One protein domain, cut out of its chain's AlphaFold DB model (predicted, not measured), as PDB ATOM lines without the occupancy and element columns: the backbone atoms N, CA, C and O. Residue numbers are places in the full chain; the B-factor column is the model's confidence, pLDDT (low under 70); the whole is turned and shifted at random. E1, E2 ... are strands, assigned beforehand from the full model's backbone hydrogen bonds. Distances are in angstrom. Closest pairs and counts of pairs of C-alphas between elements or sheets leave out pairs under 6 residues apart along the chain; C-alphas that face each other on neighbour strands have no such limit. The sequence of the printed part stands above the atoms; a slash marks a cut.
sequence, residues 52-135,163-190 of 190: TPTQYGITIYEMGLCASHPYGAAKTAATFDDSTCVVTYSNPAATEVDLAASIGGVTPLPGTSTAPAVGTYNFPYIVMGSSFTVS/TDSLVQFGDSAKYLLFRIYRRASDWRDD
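Overview. This is residues 52 to 135 and 163 to 190 of the 190 residues of an uncharacterized protein of SAR116 cluster bacterium (UniProt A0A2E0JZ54). With little regular structure, this is one strongly twisted sheet built along the long, bent strand E1, with E2 and E3 on one side, E4 and E5 on the other, and E6 beyond E5; residues 182 to 187 stick out. The 112 printed residues hold six named strands, E1 to E6 in chain order, and no named helix: all strand, antiparallel, 35 residues. It is compact, radius of gyration of the C-alphas 15.1 A, spans 39 by 35 by 34 A.

Along the chain. Find C-alpha 55 at (-54.905, 50.715, -89.452); from there E1, residues 55 to 66, runs 31.2 A, and bends by 63 degrees at residue 61. Look next for E2, residues 85 to 90; E3, 96 to 98; E4, 123 to 128, 16.3 A; E5, 131 to 135; and E6, 163 to 165, ending at (-41.039, 45.208, -86.027).

Arrangement. Beside E1, on one side, find E2, a hairpin with it at 144 degrees, N 65 and O 86 2.9 A apart, and E3, N 58 and O 97 2.9 A. On the other side are E4, N 64 and O 125 3.0 A, and E5, N 57 and O 133 2.9 A. E6 neighbours E5, N 132 and O 164 2.9 A.

Size, cuts and confidence. Residues 136 to 162 are cut out; C-alphas 135 and 163 are 9.3 A apart. Links E1 to E2 and E3 to E4 are long. Residues 166 to 190 have pLDDT under 70.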
ATOM      1  N   THR A  52     -53.011  60.387 -90.772       82.50
ATOM      2  CA  THR A  52     -53.479  59.330 -89.888       82.50
ATOM      3  C   THR A  52     -53.591  58.020 -90.678       82.50
ATOM      4  O   THR A  52     -54.206  58.031 -91.749       82.50
ATOM      5  N   PRO A  53     -52.994  56.912 -90.203       81.31
ATOM      6  CA  PRO A  53     -53.122  55.618 -90.863       81.31
ATOM      7  C   PRO A  53     -54.563  55.101 -90.771       81.31
ATOM      8  O   PRO A  53     -55.310  55.469 -89.866       81.31
ATOM      9  N   THR A  54     -54.953  54.229 -91.697       85.25
ATOM     10  CA  THR A  54     -56.251  53.540 -91.665       85.25
ATOM     11  C   THR A  54     -56.269  52.361 -90.706       85.25
ATOM     12  O   THR A  54     -57.332  52.026 -90.198       85.25
ATOM     13  N   GLN A  55     -55.106  51.753 -90.459       86.56
ATOM     14  CA  GLN A  55     -54.905  50.715 -89.452       86.56
ATOM     15  C   GLN A  55     -53.607  51.004 -88.704       86.56
ATOM     16  O   GLN A  55     -52.584  51.296 -89.326       86.56
ATOM     17  N   TYR A  56     -53.652  50.888 -87.381       87.75
ATOM     18  CA  TYR A  56     -52.480  50.859 -86.515       87.75
ATOM     19  C   TYR A  56     -52.654  49.742 -85.486       87.75
ATOM     20  O   TYR A  56     -53.218  49.951 -84.408       87.75
ATOM     21  N   GLY A  57     -52.232  48.535 -85.859       89.31
ATOM     22  CA  GLY A  57     -52.413  47.332 -85.061       89.31
ATOM     23  C   GLY A  57     -51.269  47.117 -84.081       89.31
ATOM     24  O   GLY A  57     -50.104  47.062 -84.471       89.31
ATOM     25  N   ILE A  58     -51.600  46.952 -82.801       88.81
ATOM     26  CA  ILE A  58     -50.647  46.563 -81.757       88.81
ATOM     27  C   ILE A  58     -51.166  45.370 -80.963       88.81
ATOM     28  O   ILE A  58     -52.368  45.149 -80.847       88.81
ATOM     29  N   THR A  59     -50.258  44.613 -80.357       90.00
ATOM     30  CA  THR A  59     -50.611  43.506 -79.459       90.00
ATOM     31  C   THR A  59     -50.134  43.825 -78.047       90.00
ATOM     32  O   THR A  59     -48.948  44.073 -77.853       90.00
ATOM     33  N   ILE A  60     -51.029  43.802 -77.056       90.44
ATOM     34  CA  ILE A  60     -50.698  44.053 -75.642       90.44
ATOM     35  C   ILE A  60     -50.923  42.773 -74.838       90.44
ATOM     36  O   ILE A  60     -52.052  42.292 -74.730       90.44
ATOM     37  N   TYR A  61     -49.854  42.251 -74.237       90.06
ATOM     38  CA  TYR A  61     -49.896  41.046 -73.406       90.06
ATOM     39  C   TYR A  61     -50.122  41.373 -71.936       90.06
ATOM     40  O   TYR A  61     -50.859  40.670 -71.246       90.06
ATOM     41  N   GLU A  62     -49.481  42.431 -71.450       92.69
ATOM     42  CA  GLU A  62     -49.453  42.744 -70.028       92.69
ATOM     43  C   GLU A  62     -49.314  44.244 -69.806       92.69
ATOM     44  O   GLU A  62     -48.622  44.936 -70.553       92.69
ATOM     45  N   MET A  63     -49.951  44.746 -68.754       92.62
ATOM     46  CA  MET A  63     -49.648  46.061 -68.200       92.62
ATOM     47  C   MET A  63     -49.526  45.936 -66.695       92.62
ATOM     48  O   MET A  63     -50.248  45.155 -66.064       92.62
ATOM     49  N   GLY A  64     -48.672  46.756 -66.107       93.12
ATOM     50  CA  GLY A  64     -48.551  46.799 -64.666       93.12
ATOM     51  C   GLY A  64     -47.849  48.042 -64.161       93.12
ATOM     52  O   GLY A  64     -47.521  48.969 -64.904       93.12
ATOM     53  N   LEU A  65     -47.658  48.058 -62.849       93.50
ATOM     54  CA  LEU A  65     -47.163  49.203 -62.106       93.50
ATOM     55  C   LEU A  65     -46.043  48.770 -61.166       93.50
ATOM     56  O   LEU A  65     -46.232  47.862 -60.359       93.50
ATOM     57  N   CYS A  66     -44.902  49.450 -61.225       92.50
ATOM     58  CA  CYS A  66     -43.739  49.169 -60.393       92.50
ATOM     59  C   CYS A  66     -43.522  50.243 -59.323       92.50
ATOM     60  O   CYS A  66     -43.711  51.447 -59.545       92.50
ATOM     61  N   ALA A  67     -43.102  49.796 -58.139       93.81
ATOM     62  CA  ALA A  67     -42.714  50.673 -57.035       93.81
ATOM     63  C   ALA A  67     -41.302  51.255 -57.235       93.81
ATOM     64  O   ALA A  67     -41.017  52.368 -56.786       93.81
ATOM     65  N   SER A  68     -40.433  50.532 -57.948       91.50
ATOM     66  CA  SER A  68     -39.100  50.985 -58.351       91.50
ATOM     67  C   SER A  68     -38.942  50.955 -59.873       91.50
ATOM     68  O   SER A  68     -39.744  50.343 -60.576       91.50
ATOM     69  N   HIS A  69     -37.945  51.667 -60.399       89.94
ATOM     70  CA  HIS A  69     -37.717  51.696 -61.839       89.94
ATOM     71  C   HIS A  69     -37.222  50.314 -62.307       89.94
ATOM     72  O   HIS A  69     -36.188  49.866 -61.807       89.94
ATOM     73  N   PRO A  70     -37.859  49.677 -63.307       85.88
ATOM     74  CA  PRO A  70     -37.586  48.283 -63.693       85.88
ATOM     75  C   PRO A  70     -36.231  48.060 -64.391       85.88
ATOM     76  O   PRO A  70     -35.911  46.960 -64.816       85.88
ATOM     77  N   TYR A  71     -35.413  49.109 -64.497       85.44
ATOM     78  CA  TYR A  71     -34.042  49.066 -65.029       85.44
ATOM     79  C   TYR A  71     -33.012  49.549 -63.994       85.44
ATOM     80  O   TYR A  71     -31.976  50.135 -64.330       85.44
ATOM     81  N   GLY A  72     -33.344  49.363 -62.714       84.31
ATOM     82  CA  GLY A  72     -32.566  49.818 -61.568       84.31
ATOM     83  C   GLY A  72     -32.638  51.329 -61.331       84.31
ATOM     84  O   GLY A  72     -33.111  52.104 -62.165       84.31
ATOM     85  N   ALA A  73     -32.116  51.770 -60.183       86.19
ATOM     86  CA  ALA A  73     -32.138  53.179 -59.772       86.19
ATOM     87  C   ALA A  73     -31.418  54.112 -60.765       86.19
ATOM     88  O   ALA A  73     -31.863  55.237 -60.992       86.19
ATOM     89  N   ALA A  74     -30.338  53.629 -61.390       86.12
ATOM     90  CA  ALA A  74     -29.593  54.360 -62.416       86.12
ATOM     91  C   ALA A  74     -30.288  54.370 -63.790       86.12
ATOM     92  O   ALA A  74     -29.928  55.181 -64.638       86.12
ATOM     93  N   LYS A  75     -31.309  53.523 -64.005       83.94
ATOM     94  CA  LYS A  75     -32.056  53.383 -65.268       83.94
ATOM     95  C   LYS A  75     -31.195  52.937 -66.458       83.94
ATOM     96  O   LYS A  75     -31.442  53.364 -67.584       83.94
ATOM     97  N   THR A  76     -30.183  52.115 -66.200       79.44
ATOM     98  CA  THR A  76     -29.198  51.661 -67.196       79.44
ATOM     99  C   THR A  76     -29.096  50.142 -67.299       79.44
ATOM    100  O   THR A  76     -28.260  49.651 -68.054       79.44
ATOM    101  N   ALA A  77     -29.878  49.379 -66.527       78.12
ATOM    102  CA  ALA A  77     -29.856  47.925 -66.645       78.12
ATOM    103  C   ALA A  77     -30.328  47.498 -68.045       78.12
ATOM    104  O   ALA A  77     -31.231  48.108 -68.612       78.12
ATOM    105  N   ALA A  78     -29.718  46.445 -68.592       79.44
ATOM    106  CA  ALA A  78     -30.086  45.909 -69.905       79.44
ATOM    107  C   ALA A  78     -31.345  45.027 -69.851       79.44
ATOM    108  O   ALA A  78     -32.004  44.818 -70.864       79.44
ATOM    109  N   THR A  79     -31.674  44.503 -68.672       81.69
ATOM    110  CA  THR A  79     -32.792  43.584 -68.453       81.69
ATOM    111  C   THR A  79     -33.881  44.253 -67.634       81.69
ATOM    112  O   THR A  79     -33.585  44.954 -66.664       81.69
ATOM    113  N   PHE A  80     -35.128  43.997 -68.016       84.06
ATOM    114  CA  PHE A  80     -36.303  44.373 -67.241       84.06
ATOM    115  C   PHE A  80     -36.385  43.514 -65.972       84.06
ATOM    116  O   PHE A  80     -36.310  42.289 -66.053       84.06
ATOM    117  N   ASP A  81     -36.508  44.165 -64.818       86.00
ATOM    118  CA  ASP A  81     -36.723  43.547 -63.510       86.00
ATOM    119  C   ASP A  81     -38.137  43.878 -63.022       86.00
ATOM    120  O   ASP A  81     -38.458  45.031 -62.716       86.00
ATOM    121  N   ASP A  82     -38.979  42.851 -62.960       90.44
ATOM    122  CA  ASP A  82     -40.384  42.935 -62.577       90.44
ATOM    123  C   ASP A  82     -40.627  42.678 -61.082       90.44
ATOM    124  O   ASP A  82     -41.762  42.745 -60.614       90.44
ATOM    125  N   SER A  83     -39.574  42.448 -60.291       93.81
ATOM    126  CA  SER A  83     -39.687  42.037 -58.884       93.81
ATOM    127  C   SER A  83     -40.417  43.040 -57.982       93.81
ATOM    128  O   SER A  83     -40.921  42.675 -56.919       93.81
ATOM    129  N   THR A  84     -40.491  44.310 -58.393       93.62
ATOM    130  CA  THR A  84     -41.203  45.382 -57.671       93.62
ATOM    131  C   THR A  84     -42.511  45.800 -58.339       93.62
ATOM    132  O   THR A  84     -43.076  46.844 -57.995       93.62
ATOM    133  N   CYS A  85     -42.968  45.013 -59.308       93.81
ATOM    134  CA  CYS A  85     -44.104  45.311 -60.155       93.81
ATOM    135  C   CYS A  85     -45.336  44.489 -59.777       93.81
ATOM    136  O   CYS A  85     -45.254  43.380 -59.254       93.81
ATOM    137  N   VAL A  86     -46.506  45.064 -60.042       96.19
ATOM    138  CA  VAL A  86     -47.802  44.403 -59.915       96.19
ATOM    139  C   VAL A  86     -48.499  44.468 -61.263       96.19
ATOM    140  O   VAL A  86     -48.708  45.556 -61.803       96.19
ATOM    141  N   VAL A  87     -48.877  43.304 -61.785       95.38
ATOM    142  CA  VAL A  87     -49.657  43.176 -63.018       95.38
ATOM    143  C   VAL A  87     -51.084  43.666 -62.769       95.38
ATOM    144  O   VAL A  87     -51.767  43.183 -61.866       95.38
ATOM    145  N   THR A  88     -51.548  44.613 -63.582       95.06
ATOM    146  CA  THR A  88     -52.909  45.182 -63.520       95.06
ATOM    147  C   THR A  88     -53.761  44.810 -64.729       95.06
ATOM    148  O   THR A  88     -54.976  45.021 -64.735       95.06
ATOM    149  N   TYR A  89     -53.138  44.257 -65.767       94.88
ATOM    150  CA  TYR A  89     -53.806  43.712 -66.937       94.88
ATOM    151  C   TYR A  89     -53.009  42.540 -67.501       94.88
ATOM    152  O   TYR A  89     -51.789  42.633 -67.614       94.88
ATOM    153  N   SER A  90     -53.702  41.476 -67.903       94.25
ATOM    154  CA  SER A  90     -53.102  40.341 -68.600       94.25
ATOM    155  C   SER A  90     -54.022  39.814 -69.701       94.25
ATOM    156  O   SER A  90     -55.226  39.617 -69.495       94.25
ATOM    157  N   ASN A  91     -53.433  39.551 -70.865       93.88
ATOM    158  CA  ASN A  91     -54.016  38.763 -71.938       93.88
ATOM    159  C   ASN A  91     -52.949  37.821 -72.535       93.88
ATOM    160  O   ASN A  91     -52.240  38.197 -73.466       93.88
ATOM    161  N   PRO A  92     -52.828  36.576 -72.043       86.75
ATOM    162  CA  PRO A  92     -51.833  35.633 -72.555       86.75
ATOM    163  C   PRO A  92     -52.123  35.157 -73.987       86.75
ATOM    164  O   PRO A  92     -51.207  34.721 -74.677       86.75
ATOM    165  N   ALA A  93     -53.376  35.244 -74.446       85.56
ATOM    166  CA  ALA A  93     -53.784  34.876 -75.800       85.56
ATOM    167  C   ALA A  93     -53.742  36.063 -76.784       85.56
ATOM    168  O   ALA A  93     -54.278  35.925 -77.878       85.56
ATOM    169  N   ALA A  94     -53.167  37.202 -76.359       79.81
ATOM    170  CA  ALA A  94     -53.215  38.527 -76.981       79.81
ATOM    171  C   ALA A  94     -53.572  38.553 -78.471       79.81
ATOM    172  O   ALA A  94     -52.887  37.972 -79.309       79.81
ATOM    173  N   THR A  95     -54.635  39.285 -78.791       87.56
ATOM    174  CA  THR A  95     -55.029  39.588 -80.166       87.56
ATOM    175  C   THR A  95     -54.572  40.991 -80.530       87.56
ATOM    176  O   THR A  95     -54.495  41.864 -79.662       87.56
ATOM    177  N   GLU A  96     -54.317  41.213 -81.815       88.81
ATOM    178  CA  GLU A  96     -54.054  42.553 -82.326       88.81
ATOM    179  C   GLU A  96     -55.271  43.466 -82.099       88.81
ATOM    180  O   GLU A  96     -56.424  43.049 -82.249       88.81
ATOM    181  N   VAL A  97     -54.996  44.707 -81.710       90.12
ATOM    182  CA  VAL A  97     -55.967  45.781 -81.523       90.12
ATOM    183  C   VAL A  97     -55.588  46.922 -82.455       90.12
ATOM    184  O   VAL A  97     -54.475  47.438 -82.374       90.12
ATOM    185  N   ASP A  98     -56.524  47.330 -83.308       90.00
ATOM    186  CA  ASP A  98     -56.361  48.486 -84.183       90.00
ATOM    187  C   ASP A  98     -56.721  49.779 -83.439       90.00
ATOM    188  O   ASP A  98     -57.883  50.026 -83.101       90.00
ATOM    189  N   LEU A  99     -55.716  50.610 -83.162       87.56
ATOM    190  CA  LEU A  99     -55.921  51.899 -82.504       87.56
ATOM    191  C   LEU A  99     -56.440  52.968 -83.471       87.56
ATOM    192  O   LEU A  99     -57.130  53.893 -83.038       87.56
ATOM    193  N   ALA A 100     -56.136  52.850 -84.767       86.69
ATOM    194  CA  ALA A 100     -56.581  53.817 -85.767       86.69
ATOM    195  C   ALA A 100     -58.107  53.781 -85.949       86.69
ATOM    196  O   ALA A 100     -58.726  54.814 -86.201       86.69
ATOM    197  N   ALA A 101     -58.729  52.623 -85.707       86.88
ATOM    198  CA  ALA A 101     -60.178  52.446 -85.752       86.88
ATOM    199  C   ALA A 101     -60.963  53.299 -84.732       86.88
ATOM    200  O   ALA A 101     -62.171  53.480 -84.889       86.88
ATOM    201  N   SER A 102     -60.320  53.818 -83.677       86.94
ATOM    202  CA  SER A 102     -60.998  54.570 -82.607       86.94
ATOM    203  C   SER A 102     -60.158  55.739 -82.080       86.94
ATOM    204  O   SER A 102     -60.008  55.942 -80.869       86.94
ATOM    205  N   ILE A 103     -59.628  56.553 -82.988       84.25
ATOM    206  CA  ILE A 103     -58.881  57.764 -82.627       84.25
ATOM    207  C   ILE A 103     -59.773  58.741 -81.858       84.25
ATOM    208  O   ILE A 103     -60.880  59.070 -82.281       84.25
ATOM    209  N   GLY A 104     -59.284  59.202 -80.702       78.06
ATOM    210  CA  GLY A 104     -60.039  60.066 -79.786       78.06
ATOM    211  C   GLY A 104     -61.170  59.355 -79.031       78.06
ATOM    212  O   GLY A 104     -61.902  60.006 -78.285       78.06
ATOM    213  N   GLY A 105     -61.318  58.040 -79.215       84.94
ATOM    214  CA  GLY A 105     -62.298  57.200 -78.537       84.94
ATOM    215  C   GLY A 105     -61.677  56.269 -77.494       84.94
ATOM    216  O   GLY A 105     -60.560  56.477 -77.021       84.94
ATOM    217  N   VAL A 106     -62.426  55.227 -77.132       81.75
ATOM    218  CA  VAL A 106     -62.000  54.187 -76.188       81.75
ATOM    219  C   VAL A 106     -62.039  52.841 -76.897       81.75
ATOM    220  O   VAL A 106     -63.114  52.381 -77.282       81.75
ATOM    221  N   THR A 107     -60.885  52.185 -77.007       83.88
ATOM    222  CA  THR A 107     -60.790  50.820 -77.533       83.88
ATOM    223  C   THR A 107     -60.713  49.827 -76.374       83.88
ATOM    224  O   THR A 107     -59.770  49.896 -75.581       83.88
ATOM    225  N   PRO A 108     -61.680  48.904 -76.225       84.19
ATOM    226  CA  PRO A 108     -61.600  47.882 -75.194       84.19
ATOM    227  C   PRO A 108     -60.462  46.912 -75.511       84.19
ATOM    228  O   PRO A 108     -60.392  46.354 -76.604       84.19
ATOM    229  N   LEU A 109     -59.589  46.681 -74.532       87.00
ATOM    230  CA  LEU A 109     -58.567  45.650 -74.644       87.00
ATOM    231  C   LEU A 109     -59.172  44.295 -74.255       87.00
ATOM    232  O   LEU A 109     -59.741  44.176 -73.163       87.00
ATOM    233  N   PRO A 110     -59.068  43.266 -75.110       83.12
ATOM    234  CA  PRO A 110     -59.514  41.931 -74.755       83.12
ATOM    235  C   PRO A 110     -58.555  41.403 -73.692       83.12
ATOM    236  O   PRO A 110     -57.379  41.245 -73.966       83.12
ATOM    237  N   GLY A 111     -59.006  41.172 -72.465       89.56
ATOM    238  CA  GLY A 111     -58.128  40.716 -71.391       89.56
ATOM    239  C   GLY A 111     -58.765  40.874 -70.024       89.56
ATOM    240  O   GLY A 111     -59.898  41.338 -69.894       89.56
ATOM    241  N   THR A 112     -58.032  40.472 -68.992       93.00
ATOM    242  CA  THR A 112     -58.473  40.655 -67.608       93.00
ATOM    243  C   THR A 112     -57.745  41.843 -67.015       93.00
ATOM    244  O   THR A 112     -56.517  41.853 -66.988       93.00
ATOM    245  N   SER A 113     -58.497  42.829 -66.528       93.31
ATOM    246  CA  SER A 113     -57.953  43.940 -65.753       93.31
ATOM    247  C   SER A 113     -58.343  43.801 -64.288       93.31
ATOM    248  O   SER A 113     -59.502  43.538 -63.964       93.31
ATOM    249  N   THR A 114     -57.365  44.002 -63.411       92.94
ATOM    250  CA  THR A 114     -57.531  43.918 -61.964       92.94
ATOM    251  C   THR A 114     -56.920  45.159 -61.336       92.94
ATOM    252  O   THR A 114     -55.790  45.533 -61.651       92.94
ATOM    253  N   ALA A 115     -57.653  45.800 -60.426       91.75
ATOM    254  CA  ALA A 115     -57.104  46.914 -59.666       91.75
ATOM    255  C   ALA A 115     -55.952  46.419 -58.766       91.75
ATOM    256  O   ALA A 115     -56.123  45.412 -58.071       91.75
ATOM    257  N   PRO A 116     -54.796  47.107 -58.747       90.50
ATOM    258  CA  PRO A 116     -53.725  46.785 -57.815       90.50
ATOM    259  C   PRO A 116     -54.153  47.124 -56.383       90.50
ATOM    260  O   PRO A 116     -55.058  47.933 -56.154       90.50
ATOM    261  N   ALA A 117     -53.473  46.536 -55.399       91.56
ATOM    262  CA  ALA A 117     -53.628  46.956 -54.012       91.56
ATOM    263  C   ALA A 117     -53.258  48.443 -53.846       91.56
ATOM    264  O   ALA A 117     -52.441  48.984 -54.592       91.56
ATOM    265  N   VAL A 118     -53.844  49.105 -52.843       90.62
ATOM    266  CA  VAL A 118     -53.500  50.499 -52.529       90.62
ATOM    267  C   VAL A 118     -52.019  50.579 -52.157       90.62
ATOM    268  O   VAL A 118     -51.565  49.904 -51.235       90.62
ATOM    269  N   GLY A 119     -51.272  51.421 -52.868       90.50
ATOM    270  CA  GLY A 119     -49.833  51.567 -52.697       90.50
ATOM    271  C   GLY A 119     -49.258  52.696 -53.547       90.50
ATOM    272  O   GLY A 119     -49.986  53.403 -54.245       90.50
ATOM    273  N   THR A 120     -47.937  52.862 -53.478       92.25
ATOM    274  CA  THR A 120     -47.202  53.867 -54.254       92.25
ATOM    275  C   THR A 120     -46.510  53.197 -55.430       92.25
ATOM    276  O   THR A 120     -45.566  52.430 -55.241       92.25
ATOM    277  N   TYR A 121     -46.937  53.544 -56.640       91.88
ATOM    278  CA  TYR A 121     -46.347  53.063 -57.882       91.88
ATOM    279  C   TYR A 121     -46.022  54.253 -58.776       91.88
ATOM    280  O   TYR A 121     -46.912  55.013 -59.151       91.88
ATOM    281  N   ASN A 122     -44.743  54.430 -59.100       91.75
ATOM    282  CA  ASN A 122     -44.265  55.591 -59.859       91.75
ATOM    283  C   ASN A 122     -43.813  55.226 -61.279       91.75
ATOM    284  O   ASN A 122     -43.401  56.109 -62.029       91.75
ATOM    285  N   PHE A 123     -43.861  53.941 -61.638       89.12
ATOM    286  CA  PHE A 123     -43.273  53.427 -62.871       89.12
ATOM    287  C   PHE A 123     -44.246  52.449 -63.552       89.12
ATOM    288  O   PHE A 123     -44.223  51.260 -63.238       89.12
ATOM    289  N   PRO A 124     -45.142  52.925 -64.434       92.56
ATOM    290  CA  PRO A 124     -45.973  52.037 -65.240       92.56
ATOM    291  C   PRO A 124     -45.136  51.320 -66.306       92.56
ATOM    292  O   PRO A 124     -44.109  51.840 -66.748       92.56
ATOM    293  N   TYR A 125     -45.590  50.146 -66.734       86.69
ATOM    294  CA  TYR A 125     -44.977  49.382 -67.817       86.69
ATOM    295  C   TYR A 125     -46.044  48.672 -68.662       86.69
ATOM    296  O   TYR A 125     -47.133  48.359 -68.173       86.69
ATOM    297  N   ILE A 126     -45.720  48.415 -69.931       91.00
ATOM    298  CA  ILE A 126     -46.554  47.668 -70.880       91.00
ATOM    299  C   ILE A 126     -45.671  46.651 -71.609       91.00
ATOM    300  O   ILE A 126     -44.662  47.021 -72.208       91.00
ATOM    301  N   VAL A 127     -46.064  45.379 -71.593       87.31
ATOM    302  CA  VAL A 127     -45.467  44.325 -72.422       87.31
ATOM    303  C   VAL A 127     -46.301  44.181 -73.686       87.31
ATOM    304  O   VAL A 127     -47.457  43.750 -73.643       87.31
ATOM    305  N   MET A 128     -45.701  44.532 -74.819       88.50
ATOM    306  CA  MET A 128     -46.334  44.474 -76.134       88.50
ATOM    307  C   MET A 128     -45.663  43.438 -77.033       88.50
ATOM    308  O   MET A 128     -44.552  42.973 -76.764       88.50
ATOM    309  N   GLY A 129     -46.350  43.069 -78.111       85.38
ATOM    310  CA  GLY A 129     -45.740  42.355 -79.224       85.38
ATOM    311  C   GLY A 129     -44.603  43.168 -79.828       85.38
ATOM    312  O   GLY A 129     -44.634  44.395 -79.844       85.38
ATOM    313  N   SER A 130     -43.589  42.474 -80.337       80.19
ATOM    314  CA  SER A 130     -42.463  43.107 -81.028       80.19
ATOM    315  C   SER A 130     -42.817  43.575 -82.435       80.19
ATOM    316  O   SER A 130     -41.935  44.047 -83.135       80.19
ATOM    317  N   SER A 131     -44.061  43.404 -82.872       80.62
ATOM    318  CA  SER A 131     -44.537  43.786 -84.191       80.62
ATOM    319  C   SER A 131     -45.773  44.662 -84.080       80.62
ATOM    320  O   SER A 131     -46.608  44.452 -83.195       80.62
ATOM    321  N   PHE A 132     -45.889  45.608 -84.997       85.19
ATOM    322  CA  PHE A 132     -47.062  46.444 -85.183       85.19
ATOM    323  C   PHE A 132     -47.411  46.484 -86.667       85.19
ATOM    324  O   PHE A 132     -46.542  46.312 -87.521       85.19
ATOM    325  N   THR A 133     -48.688  46.675 -86.975       86.19
ATOM    326  CA  THR A 133     -49.160  46.754 -88.355       86.19
ATOM    327  C   THR A 133     -49.588  48.165 -88.702       86.19
ATOM    328  O   THR A 133     -50.246  48.836 -87.907       86.19
ATOM    329  N   VAL A 134     -49.214  48.629 -89.893       84.38
ATOM    330  CA  VAL A 134     -49.602  49.950 -90.399       84.38
ATOM    331  C   VAL A 134     -50.147  49.813 -91.814       84.38
ATOM    332  O   VAL A 134     -49.642  49.046 -92.633       84.38
ATOM    333  N   SER A 135     -51.203  50.561 -92.110       82.94
ATOM    334  CA  SER A 135     -51.636  50.806 -93.483       82.94
ATOM    335  C   SER A 135     -52.244  52.197 -93.616       82.94
ATOM    336  O   SER A 135     -52.737  52.766 -92.639       82.94
ATOM    337  N   THR A 163     -46.287  44.598 -91.648       77.44
ATOM    338  CA  THR A 163     -45.868  44.294 -90.294       77.44
ATOM    339  C   THR A 163     -44.484  44.877 -90.115       77.44
ATOM    340  O   THR A 163     -43.503  44.312 -90.595       77.44
ATOM    341  N   ASP A 164     -44.413  45.986 -89.398       73.25
ATOM    342  CA  ASP A 164     -43.151  46.488 -88.896       73.25
ATOM    343  C   ASP A 164     -42.821  45.810 -87.576       73.25
ATOM    344  O   ASP A 164     -43.685  45.355 -86.820       73.25
ATOM    345  N   SER A 165     -41.529  45.715 -87.299       71.50
ATOM    346  CA  SER A 165     -41.039  45.208 -86.027       71.50
ATOM    347  C   SER A 165     -40.433  46.346 -85.227       71.50
ATOM    348  O   SER A 165     -39.672  47.156 -85.753       71.50
ATOM    349  N   LEU A 166     -40.733  46.373 -83.933       62.69
ATOM    350  CA  LEU A 166     -39.980  47.125 -82.944       62.69
ATOM    351  C   LEU A 166     -38.559  46.562 -82.915       62.69
ATOM    352  O   LEU A 166     -38.240  45.634 -82.167       62.69
ATOM    353  N   VAL A 167     -37.705  47.112 -83.766       51.25
ATOM    354  CA  VAL A 167     -36.264  46.973 -83.636       51.25
ATOM    355  C   VAL A 167     -35.837  47.862 -82.474       51.25
ATOM    356  O   VAL A 167     -36.307  48.997 -82.353       51.25
ATOM    357  N   GLN A 168     -34.946  47.386 -81.599       42.00
ATOM    358  CA  GLN A 168     -34.224  48.365 -80.796       42.00
ATOM    359  C   GLN A 168     -33.491  49.275 -81.759       42.00
ATOM    360  O   GLN A 168     -33.084  48.850 -82.842       42.00
ATOM    361  N   PHE A 169     -33.210  50.487 -81.318       44.81
ATOM    362  CA  PHE A 169     -32.043  51.191 -81.811       44.81
ATOM    363  C   PHE A 169     -30.792  50.311 -81.545       44.81
ATOM    364  O   PHE A 169     -30.121  50.489 -80.533       44.81
ATOM    365  N   GLY A 170     -30.523  49.296 -82.381       41.12
ATOM    366  CA  GLY A 170     -29.297  48.494 -82.368       41.12
ATOM    367  C   GLY A 170     -29.359  46.958 -82.251       41.12
ATOM    368  O   GLY A 170     -28.379  46.367 -82.681       41.12
ATOM    369  N   ASP A 171     -30.394  46.279 -81.725       37.44
ATOM    370  CA  ASP A 171     -30.494  44.796 -81.786       37.44
ATOM    371  C   ASP A 171     -31.880  44.242 -81.365       37.44
ATOM    372  O   ASP A 171     -32.805  44.988 -81.069       37.44
ATOM    373  N   SER A 172     -32.039  42.919 -81.393       41.69
ATOM    374  CA  SER A 172     -33.293  42.168 -81.434       41.69
ATOM    375  C   SER A 172     -33.545  41.330 -80.167       41.69
ATOM    376  O   SER A 172     -33.378  40.114 -80.162       41.69
ATOM    377  N   ALA A 173     -34.000  41.954 -79.074       35.50
ATOM    378  CA  ALA A 173     -34.576  41.226 -77.934       35.50
ATOM    379  C   ALA A 173     -35.542  42.092 -77.094       35.50
ATOM    380  O   ALA A 173     -35.102  42.902 -76.291       35.50
ATOM    381  N   LYS A 174     -36.854  41.844 -77.262       39.78
ATOM    382  CA  LYS A 174     -38.025  42.252 -76.440       39.78
ATOM    383  C   LYS A 174     -37.972  43.642 -75.766       39.78
ATOM    384  O   LYS A 174     -37.282  43.833 -74.769       39.78
ATOM    385  N   TYR A 175     -38.838  44.560 -76.216       47.94
ATOM    386  CA  TYR A 175     -38.881  45.948 -75.730       47.94
ATOM    387  C   TYR A 175     -40.142  46.322 -74.964       47.94
ATOM    388  O   TYR A 175     -41.263  46.040 -75.382       47.94
ATOM    389  N   LEU A 176     -39.904  47.043 -73.868       40.16
ATOM    390  CA  LEU A 176     -40.846  47.942 -73.223       40.16
ATOM    391  C   LEU A 176     -40.751  49.287 -73.959       40.16
ATOM    392  O   LEU A 176     -39.763  50.006 -73.803       40.16
ATOM    393  N   LEU A 177     -41.723  49.605 -74.811       44.88
ATOM    394  CA  LEU A 177     -41.818  50.941 -75.397       44.88
ATOM    395  C   LEU A 177     -42.560  51.846 -74.404       44.88
ATOM    396  O   LEU A 177     -43.485  51.389 -73.740       44.88
ATOM    397  N   PHE A 178     -42.153  53.111 -74.337       35.41
ATOM    398  CA  PHE A 178     -42.642  54.203 -73.485       35.41
ATOM    399  C   PHE A 178     -41.893  54.440 -72.169       35.41
ATOM    400  O   PHE A 178     -42.061  53.776 -71.147       35.41
ATOM    401  N   ARG A 179     -41.123  55.531 -72.184       33.62
ATOM    402  CA  ARG A 179     -40.649  56.238 -70.999       33.62
ATOM    403  C   ARG A 179     -41.579  57.426 -70.771       33.62
ATOM    404  O   ARG A 179     -41.247  58.543 -71.142       33.62
ATOM    405  N   ILE A 180     -42.752  57.190 -70.182       36.50
ATOM    406  CA  ILE A 180     -43.690  58.288 -69.922       36.50
ATOM    407  C   ILE A 180     -43.115  59.176 -68.814       36.50
ATOM    408  O   ILE A 180     -43.082  58.798 -67.639       36.50
ATOM    409  N   TYR A 181     -42.635  60.363 -69.181       27.64
ATOM    410  CA  TYR A 181     -42.233  61.378 -68.220       27.64
ATOM    411  C   TYR A 181     -43.390  62.321 -67.927       27.64
ATOM    412  O   TYR A 181     -43.844  63.068 -68.785       27.64
ATOM    413  N   ARG A 182     -43.794  62.385 -66.658       27.83
ATOM    414  CA  ARG A 182     -44.610  63.493 -66.164       27.83
ATOM    415  C   ARG A 182     -43.724  64.736 -66.025       27.83
ATOM    416  O   ARG A 182     -43.113  64.942 -64.976       27.83
ATOM    417  N   ARG A 183     -43.671  65.596 -67.046       30.19
ATOM    418  CA  ARG A 183     -43.477  67.035 -66.795       30.19
ATOM    419  C   ARG A 183     -44.822  67.594 -66.354       30.19
ATOM    420  O   ARG A 183     -45.867  67.111 -66.772       30.19
ATOM    421  N   ALA A 184     -44.798  68.530 -65.416       39.19
ATOM    422  CA  ALA A 184     -45.993  69.064 -64.780       39.19
ATOM    423  C   ALA A 184     -47.142  69.317 -65.786       39.19
ATOM    424  O   ALA A 184     -46.998  70.099 -66.721       39.19
ATOM    425  N   SER A 185     -48.280  68.657 -65.542       34.00
ATOM    426  CA  SER A 185     -49.613  68.910 -66.124       34.00
ATOM    427  C   SER A 185     -49.873  68.697 -67.628       34.00
ATOM    428  O   SER A 185     -50.992  68.989 -68.036       34.00
ATOM    429  N   ASP A 186     -48.963  68.137 -68.429       33.41
ATOM    430  CA  ASP A 186     -49.240  67.848 -69.854       33.41
ATOM    431  C   ASP A 186     -48.741  66.446 -70.247       33.41
ATOM    432  O   ASP A 186     -47.627  66.065 -69.880       33.41
ATOM    433  N   TRP A 187     -49.572  65.668 -70.949       32.44
ATOM    434  CA  TRP A 187     -49.179  64.382 -71.538       32.44
ATOM    435  C   TRP A 187     -48.728  64.662 -72.970       32.44
ATOM    436  O   TRP A 187     -49.545  65.054 -73.799       32.44
ATOM    437  N   ARG A 188     -47.441  64.481 -73.265       32.75
ATOM    438  CA  ARG A 188     -46.947  64.455 -74.643       32.75
ATOM    439  C   ARG A 188     -46.105  63.215 -74.865       32.75
ATOM    440  O   ARG A 188     -45.309  62.853 -73.999       32.75
ATOM    441  N   ASP A 189     -46.341  62.596 -76.010       31.81
ATOM    442  CA  ASP A 189     -45.544  61.509 -76.557       31.81
ATOM    443  C   ASP A 189     -44.226  62.102 -77.080       31.81
ATOM    444  O   ASP A 189     -44.255  62.965 -77.959       31.81
ATOM    445  N   ASP A 190     -43.100  61.673 -76.503       34.06
ATOM    446  CA  ASP A 190     -41.743  61.875 -77.036       34.06
ATOM    447  C   ASP A 190     -41.177  60.508 -77.454       34.06
ATOM    448  O   ASP A 190     -41.238  59.566 -76.618       34.06
TER     449      ASP A 190